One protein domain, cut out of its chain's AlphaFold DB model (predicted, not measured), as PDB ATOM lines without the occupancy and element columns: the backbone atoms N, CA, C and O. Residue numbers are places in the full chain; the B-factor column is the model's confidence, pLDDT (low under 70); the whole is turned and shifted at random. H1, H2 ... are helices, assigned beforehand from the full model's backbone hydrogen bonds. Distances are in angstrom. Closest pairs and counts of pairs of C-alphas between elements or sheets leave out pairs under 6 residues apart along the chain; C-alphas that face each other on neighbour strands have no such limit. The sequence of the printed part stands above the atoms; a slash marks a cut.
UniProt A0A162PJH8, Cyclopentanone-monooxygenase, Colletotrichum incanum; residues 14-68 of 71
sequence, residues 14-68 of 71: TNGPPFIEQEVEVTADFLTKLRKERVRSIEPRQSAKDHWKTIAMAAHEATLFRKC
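This is residues 14 to 68 of the 71 residues of the protein "Cyclopentanone-monooxygenase" of Colletotrichum incanum (UniProt A0A162PJH8). Two long helices, H1 and H2, make an open, flattened U: H2 runs back roughly against the course of H1, across an empty gap, and an outstretched link, residues 37 to 45, joins them at one end. The very short H3 follows the far end of H2. The printed part has 55 residues with three named helices in the order H1, H2, H3 and no named strand; the class is all helix. The whole is extended, with a radius of gyration of the C-alphas of 15.7 A, and only just flat, spanning 46 by 31 by 12 A.

H1, residues 16 to 36, begins at C-alpha 16 at (37.738, 39.370, -24.897) and is 30.2 A long from first to last C-alpha. H2, residues 46 to 61, begins at C-alpha 46 at (38.895, 24.586, -0.637) and is 22.3 A long. H3, residues 64 to 67, measures 5.7 A and ends at C-alpha 67 at (49.248, 50.897, -6.570).

H1 and H2 are apart, and so are H1 and H3. H2 and H3 are close but not clearly touching; their closest C-alphas, those of His 60 and Arg 66, are 6.4 A apart. In H1 and H2 every O i to N i+4 pair is within hydrogen-bond range; H3 is too short for such a pair.

The two C-alphas farthest apart, those of Arg 38 and Lys 67, are 46.8 A apart. Residues 14 to 30, of which 16 to 30 belong to H1, stand free. The printed part has no cut. The link from H1 to H2 is short, that from H2 to H3 tight. The mean pLDDT of the printed part is 95.6, and no printed residue is under 70.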
ATOM      1  N   THR A  14      42.836  41.126 -21.080       91.38
ATOM      2  CA  THR A  14      43.052  40.452 -22.367       91.38
ATOM      3  C   THR A  14      42.027  40.890 -23.407       91.38
ATOM      4  O   THR A  14      41.023  41.538 -23.108       91.38
ATOM      5  N   ASN A  15      42.276  40.536 -24.671       93.00
ATOM      6  CA  ASN A  15      41.258  40.674 -25.703       93.00
ATOM      7  C   ASN A  15      40.128  39.666 -25.440       93.00
ATOM      8  O   ASN A  15      40.381  38.462 -25.392       93.00
ATOM      9  N   GLY A  16      38.899  40.163 -25.297       91.44
ATOM     10  CA  GLY A  16      37.738  39.370 -24.897       91.44
ATOM     11  C   GLY A  16      37.474  38.159 -25.796       91.44
ATOM     12  O   GLY A  16      37.554  37.039 -25.297       91.44
ATOM     13  N   PRO A  17      37.195  38.332 -27.103       94.25
ATOM     14  CA  PRO A  17      36.785  37.219 -27.960       94.25
ATOM     15  C   PRO A  17      37.805  36.067 -28.039       94.25
ATOM     16  O   PRO A  17      37.407  34.943 -27.744       94.25
ATOM     17  N   PRO A  18      39.111  36.299 -28.302       95.06
ATOM     18  CA  PRO A  18      40.084  35.202 -28.330       95.06
ATOM     19  C   PRO A  18      40.244  34.502 -26.977       95.06
ATOM     20  O   PRO A  18      40.463  33.295 -26.914       95.06
ATOM     21  N   PHE A  19      40.133  35.248 -25.874       94.75
ATOM     22  CA  PHE A  19      40.252  34.662 -24.545       94.75
ATOM     23  C   PHE A  19      39.028  33.807 -24.185       94.75
ATOM     24  O   PHE A  19      39.181  32.709 -23.653       94.75
ATOM     25  N   ILE A  20      37.824  34.261 -24.547       95.38
ATOM     26  CA  ILE A  20      36.590  33.480 -24.390       95.38
ATOM     27  C   ILE A  20      36.671  32.181 -25.197       95.38
ATOM     28  O   ILE A  20      36.308  31.132 -24.674       95.38
ATOM     29  N   GLU A  21      37.167  32.224 -26.438       97.12
ATOM     30  CA  GLU A  21      37.360  31.020 -27.263       97.12
ATOM     31  C   GLU A  21      38.245  29.985 -26.551       97.12
ATOM     32  O   GLU A  21      37.866  28.817 -26.452       97.12
ATOM     33  N   GLN A  22      39.359  30.426 -25.959       95.75
ATOM     34  CA  GLN A  22      40.252  29.559 -25.188       95.75
ATOM     35  C   GLN A  22      39.563  28.956 -23.947       95.75
ATOM     36  O   GLN A  22      39.705  27.764 -23.662       95.75
ATOM     37  N   GLU A  23      38.807  29.751 -23.183       96.06
ATOM     38  CA  GLU A  23      38.081  29.250 -22.005       96.06
ATOM     39  C   GLU A  23      36.967  28.259 -22.385       96.06
ATOM     40  O   GLU A  23      36.724  27.281 -21.662       96.06
ATOM     41  N   VAL A  24      36.301  28.487 -23.523       97.12
ATOM     42  CA  VAL A  24      35.290  27.579 -24.082       97.12
ATOM     43  C   VAL A  24      35.919  26.244 -24.463       97.12
ATOM     44  O   VAL A  24      35.362  25.210 -24.095       97.12
ATOM     45  N   GLU A  25      37.071  26.251 -25.137       97.88
ATOM     46  CA  GLU A  25      37.785  25.032 -25.540       97.88
ATOM     47  C   GLU A  25      38.134  24.166 -24.320       97.88
ATOM     48  O   GLU A  25      37.722  23.007 -24.232       97.88
ATOM     49  N   VAL A  26      38.763  24.764 -23.303       96.38
ATOM     50  CA  VAL A  26      39.114  24.059 -22.058       96.38
ATOM     51  C   VAL A  26      37.871  23.520 -21.344       96.38
ATOM     52  O   VAL A  26      37.868  22.388 -20.848       96.38
ATOM     53  N   THR A  27      36.793  24.305 -21.289       96.88
ATOM     54  CA  THR A  27      35.538  23.880 -20.650       96.88
ATOM     55  C   THR A  27      34.894  22.716 -21.408       96.88
ATOM     56  O   THR A  27      34.426  21.759 -20.783       96.88
ATOM     57  N   ALA A  28      34.884  22.766 -22.741       97.88
ATOM     58  CA  ALA A  28      34.333  21.718 -23.592       97.88
ATOM     59  C   ALA A  28      35.109  20.400 -23.438       97.88
ATOM     60  O   ALA A  28      34.492  19.341 -23.251       97.88
ATOM     61  N   ASP A  29      36.440  20.462 -23.417       98.06
ATOM     62  CA  ASP A  29      37.304  19.304 -23.183       98.06
ATOM     63  C   ASP A  29      37.074  18.694 -21.799       98.06
ATOM     64  O   ASP A  29      36.919  17.473 -21.648       98.06
ATOM     65  N   PHE A  30      36.968  19.542 -20.776       97.06
ATOM     66  CA  PHE A  30      36.727  19.098 -19.411       97.06
ATOM     67  C   PHE A  30      35.366  18.399 -19.275       97.06
ATOM     68  O   PHE A  30      35.275  17.305 -18.712       97.06
ATOM     69  N   LEU A  31      34.305  18.975 -19.850       97.44
ATOM     70  CA  LEU A  31      32.974  18.360 -19.880       97.44
ATOM     71  C   LEU A  31      32.964  17.035 -20.653       97.44
ATOM     72  O   LEU A  31      32.317  16.076 -20.221       97.44
ATOM     73  N   THR A  32      33.690  16.962 -21.768       98.19
ATOM     74  CA  THR A  32      33.832  15.738 -22.567       98.19
ATOM     75  C   THR A  32      34.487  14.628 -21.750       98.19
ATOM     76  O   THR A  32      33.975  13.504 -21.704       98.19
ATOM     77  N   LYS A  33      35.561  14.954 -21.020       98.00
ATOM     78  CA  LYS A  33      36.226  14.023 -20.105       98.00
ATOM     79  C   LYS A  33      35.284  13.526 -19.005       98.00
ATOM     80  O   LYS A  33      35.164  12.316 -18.820       98.00
ATOM     81  N   LEU A  34      34.565  14.424 -18.325       97.81
ATOM     82  CA  LEU A  34      33.629  14.040 -17.260       97.81
ATOM     83  C   LEU A  34      32.527  13.097 -17.758       97.81
ATOM     84  O   LEU A  34      32.196  12.124 -17.079       97.81
ATOM     85  N   ARG A  35      31.986  13.348 -18.960       97.88
ATOM     86  CA  ARG A  35      30.991  12.462 -19.589       97.88
ATOM     87  C   ARG A  35      31.580  11.084 -19.882       97.88
ATOM     88  O   ARG A  35      30.945  10.080 -19.560       97.88
ATOM     89  N   LYS A  36      32.791  11.031 -20.447       98.44
ATOM     90  CA  LYS A  36      33.508   9.779 -20.739       98.44
ATOM     91  C   LYS A  36      33.763   8.957 -19.472       98.44
ATOM     92  O   LYS A  36      33.581   7.744 -19.484       98.44
ATOM     93  N   GLU A  37      34.131   9.620 -18.380       98.25
ATOM     94  CA  GLU A  37      34.427   9.001 -17.080       98.25
ATOM     95  C   GLU A  37      33.175   8.757 -16.217       98.25
ATOM     96  O   GLU A  37      33.279   8.220 -15.117       98.25
ATOM     97  N   ARG A  38      31.979   9.114 -16.713       98.00
ATOM     98  CA  ARG A  38      30.696   9.007 -15.993       98.00
ATOM     99  C   ARG A  38      30.691   9.744 -14.644       98.00
ATOM    100  O   ARG A  38      30.011   9.333 -13.703       98.00
ATOM    101  N   VAL A  39      31.418  10.855 -14.551       98.19
ATOM    102  CA  VAL A  39      31.447  11.706 -13.357       98.19
ATOM    103  C   VAL A  39      30.199  12.586 -13.335       98.19
ATOM    104  O   VAL A  39      29.948  13.356 -14.259       98.19
ATOM    105  N   ARG A  40      29.404  12.482 -12.264       96.50
ATOM    106  CA  ARG A  40      28.129  13.208 -12.131       96.50
ATOM    107  C   ARG A  40      28.306  14.673 -11.734       96.50
ATOM    108  O   ARG A  40      27.539  15.524 -12.173       96.50
ATOM    109  N   SER A  41      29.276  14.958 -10.875       96.00
ATOM    110  CA  SER A  41      29.552  16.304 -10.388       96.00
ATOM    111  C   SER A  41      31.011  16.436  -9.985       96.00
ATOM    112  O   SER A  41      31.672  15.466  -9.617       96.00
ATOM    113  N   ILE A  42      31.492  17.669 -10.044       96.38
ATOM    114  CA  ILE A  42      32.782  18.081  -9.513       96.38
ATOM    115  C   ILE A  42      32.588  19.368  -8.725       96.38
ATOM    116  O   ILE A  42      31.733  20.185  -9.069       96.38
ATOM    117  N   GLU A  43      33.396  19.546  -7.689       97.31
ATOM    118  CA  GLU A  43      33.470  20.782  -6.920       97.31
ATOM    119  C   GLU A  43      34.946  21.053  -6.604       97.31
ATOM    120  O   GLU A  43      35.654  20.127  -6.182       97.31
ATOM    121  N   PRO A  44      35.454  22.280  -6.819       96.19
ATOM    122  CA  PRO A  44      36.823  22.600  -6.455       96.19
ATOM    123  C   PRO A  44      37.020  22.467  -4.945       96.19
ATOM    124  O   PRO A  44      36.234  22.978  -4.145       96.19
ATOM    125  N   ARG A  45      38.110  21.808  -4.546       97.88
ATOM    126  CA  ARG A  45      38.511  21.711  -3.136       97.88
ATOM    127  C   ARG A  45      38.822  23.102  -2.588       97.88
ATOM    128  O   ARG A  45      39.382  23.926  -3.307       97.88
ATOM    129  N   GLN A  46      38.556  23.323  -1.300       97.00
ATOM    130  CA  GLN A  46      38.895  24.586  -0.637       97.00
ATOM    131  C   GLN A  46      40.383  24.929  -0.800       97.00
ATOM    132  O   GLN A  46      40.718  26.021  -1.240       97.00
ATOM    133  N   SER A  47      41.267  23.949  -0.602       97.81
ATOM    134  CA  SER A  47      42.709  24.127  -0.790       97.81
ATOM    135  C   SER A  47      43.102  24.536  -2.212       97.81
ATOM    136  O   SER A  47      44.036  25.311  -2.386       97.81
ATOM    137  N   ALA A  48      42.385  24.059  -3.236       97.31
ATOM    138  CA  ALA A  48      42.623  24.469  -4.618       97.31
ATOM    139  C   ALA A  48      42.181  25.924  -4.856       97.31
ATOM    140  O   ALA A  48      42.886  26.666  -5.537       97.31
ATOM    141  N   LYS A  49      41.058  26.347  -4.251       95.19
ATOM    142  CA  LYS A  49      40.584  27.742  -4.287       95.19
ATOM    143  C   LYS A  49      41.594  28.681  -3.613       95.19
ATOM    144  O   LYS A  49      41.984  29.687  -4.202       95.19
ATOM    145  N   ASP A  50      42.068  28.321  -2.421       96.69
ATOM    146  CA  ASP A  50      43.031  29.126  -1.654       96.69
ATOM    147  C   ASP A  50      44.388  29.226  -2.367       96.69
ATOM    148  O   ASP A  50      45.009  30.295  -2.421       96.69
ATOM    149  N   HIS A  51      44.829  28.121  -2.973       97.69
ATOM    150  CA  HIS A  51      46.051  28.090  -3.764       97.69
ATOM    151  C   HIS A  51      45.953  28.991  -5.001       97.69
ATOM    152  O   HIS A  51      46.845  29.806  -5.232       97.69
ATOM    153  N   TRP A  52      44.849  28.914  -5.755       96.50
ATOM    154  CA  TRP A  52      44.631  29.783  -6.913       96.50
ATOM    155  C   TRP A  52      44.601  31.264  -6.528       96.50
ATOM    156  O   TRP A  52      45.266  32.081  -7.163       96.50
ATOM    157  N   LYS A  53      43.907  31.606  -5.432       94.94
ATOM    158  CA  LYS A  53      43.899  32.970  -4.886       94.94
ATOM    159  C   LYS A  53      45.316  33.462  -4.597       94.94
ATOM    160  O   LYS A  53      45.649  34.589  -4.950       94.94
ATOM    161  N   THR A  54      46.145  32.620  -3.983       96.50
ATOM    162  CA  THR A  54      47.541  32.957  -3.671       96.50
ATOM    163  C   THR A  54      48.341  33.257  -4.938       96.50
ATOM    164  O   THR A  54      49.046  34.261  -4.980       96.50
ATOM    165  N   ILE A  55      48.196  32.437  -5.983       96.25
ATOM    166  CA  ILE A  55      48.876  32.651  -7.270       96.25
ATOM    167  C   ILE A  55      48.428  33.967  -7.914       96.25
ATOM    168  O   ILE A  55      49.270  34.780  -8.292       96.25
ATOM    169  N   ALA A  56      47.115  34.194  -8.010       93.75
ATOM    170  CA  ALA A  56      46.564  35.399  -8.622       93.75
ATOM    171  C   ALA A  56      47.006  36.667  -7.874       93.75
ATOM    172  O   ALA A  56      47.434  37.640  -8.495       93.75
ATOM    173  N   MET A  57      46.972  36.637  -6.535       93.12
ATOM    174  CA  MET A  57      47.459  37.744  -5.714       93.12
ATOM    175  C   MET A  57      48.962  37.954  -5.887       93.12
ATOM    176  O   MET A  57      49.378  39.085  -6.089       93.12
ATOM    177  N   ALA A  58      49.780  36.900  -5.880       95.44
ATOM    178  CA  ALA A  58      51.222  37.037  -6.082       95.44
ATOM    179  C   ALA A  58      51.561  37.670  -7.444       95.44
ATOM    180  O   ALA A  58      52.439  38.528  -7.519       95.44
ATOM    181  N   ALA A  59      50.838  37.296  -8.505       93.38
ATOM    182  CA  ALA A  59      50.988  37.909  -9.822       93.38
ATOM    183  C   ALA A  59      50.602  39.397  -9.807       93.38
ATOM    184  O   ALA A  59      51.330  40.220 -10.354       93.38
ATOM    185  N   HIS A  60      49.501  39.755  -9.141       91.56
ATOM    186  CA  HIS A  60      49.079  41.147  -8.981       91.56
ATOM    187  C   HIS A  60      50.105  41.980  -8.190       91.56
ATOM    188  O   HIS A  60      50.522  43.047  -8.644       91.56
ATOM    189  N   GLU A  61      50.569  41.464  -7.049       93.56
ATOM    190  CA  GLU A  61      51.552  42.100  -6.162       93.56
ATOM    191  C   GLU A  61      52.905  42.350  -6.844       93.56
ATOM    192  O   GLU A  61      53.594  43.319  -6.526       93.56
ATOM    193  N   ALA A  62      53.279  41.502  -7.807       95.25
ATOM    194  CA  ALA A  62      54.509  41.642  -8.585       95.25
ATOM    195  C   ALA A  62      54.450  42.759  -9.649       95.25
ATOM    196  O   ALA A  62      55.452  43.027 -10.316       95.25
ATOM    197  N   THR A  63      53.300  43.416  -9.824       94.06
ATOM    198  CA  THR A  63      53.096  44.477 -10.819       94.06
ATOM    199  C   THR A  63      52.769  45.820 -10.167       94.06
ATOM    200  O   THR A  63      52.527  45.928  -8.965       94.06
ATOM    201  N   LEU A  64      52.732  46.882 -10.974       94.69
ATOM    202  CA  LEU A  64      52.302  48.201 -10.505       94.69
ATOM    203  C   LEU A  64      50.782  48.316 -10.312       94.69
ATOM    204  O   LEU A  64      50.364  49.290  -9.691       94.69
ATOM    205  N   PHE A  65      49.979  47.341 -10.769       90.44
ATOM    206  CA  PHE A  65      48.519  47.352 -10.589       90.44
ATOM    207  C   PHE A  65      48.127  47.502  -9.117       90.44
ATOM    208  O   PHE A  65      47.239  48.280  -8.801       90.44
ATOM    209  N   ARG A  66      48.905  46.928  -8.192       88.94
ATOM    210  CA  ARG A  66      48.687  47.089  -6.747       88.94
ATOM    211  C   ARG A  66      48.620  48.538  -6.253       88.94
ATOM    212  O   ARG A  66      48.074  48.798  -5.188       88.94
ATOM    213  N   LYS A  67      49.228  49.483  -6.969       91.44
ATOM    214  CA  LYS A  67      49.248  50.897  -6.570       91.44
ATOM    215  C   LYS A  67      48.023  51.680  -7.053       91.44
ATOM    216  O   LYS A  67      47.933  52.863  -6.741       91.44
ATOM    217  N   CYS A  68      47.135  51.059  -7.826       88.31
ATOM    218  CA  CYS A  68      45.941  51.690  -8.369       88.31
ATOM    219  C   CYS A  68      44.696  51.243  -7.591       88.31
ATOM    220  O   CYS A  68      44.483  50.053  -7.388       88.31
TER     221      CYS A  68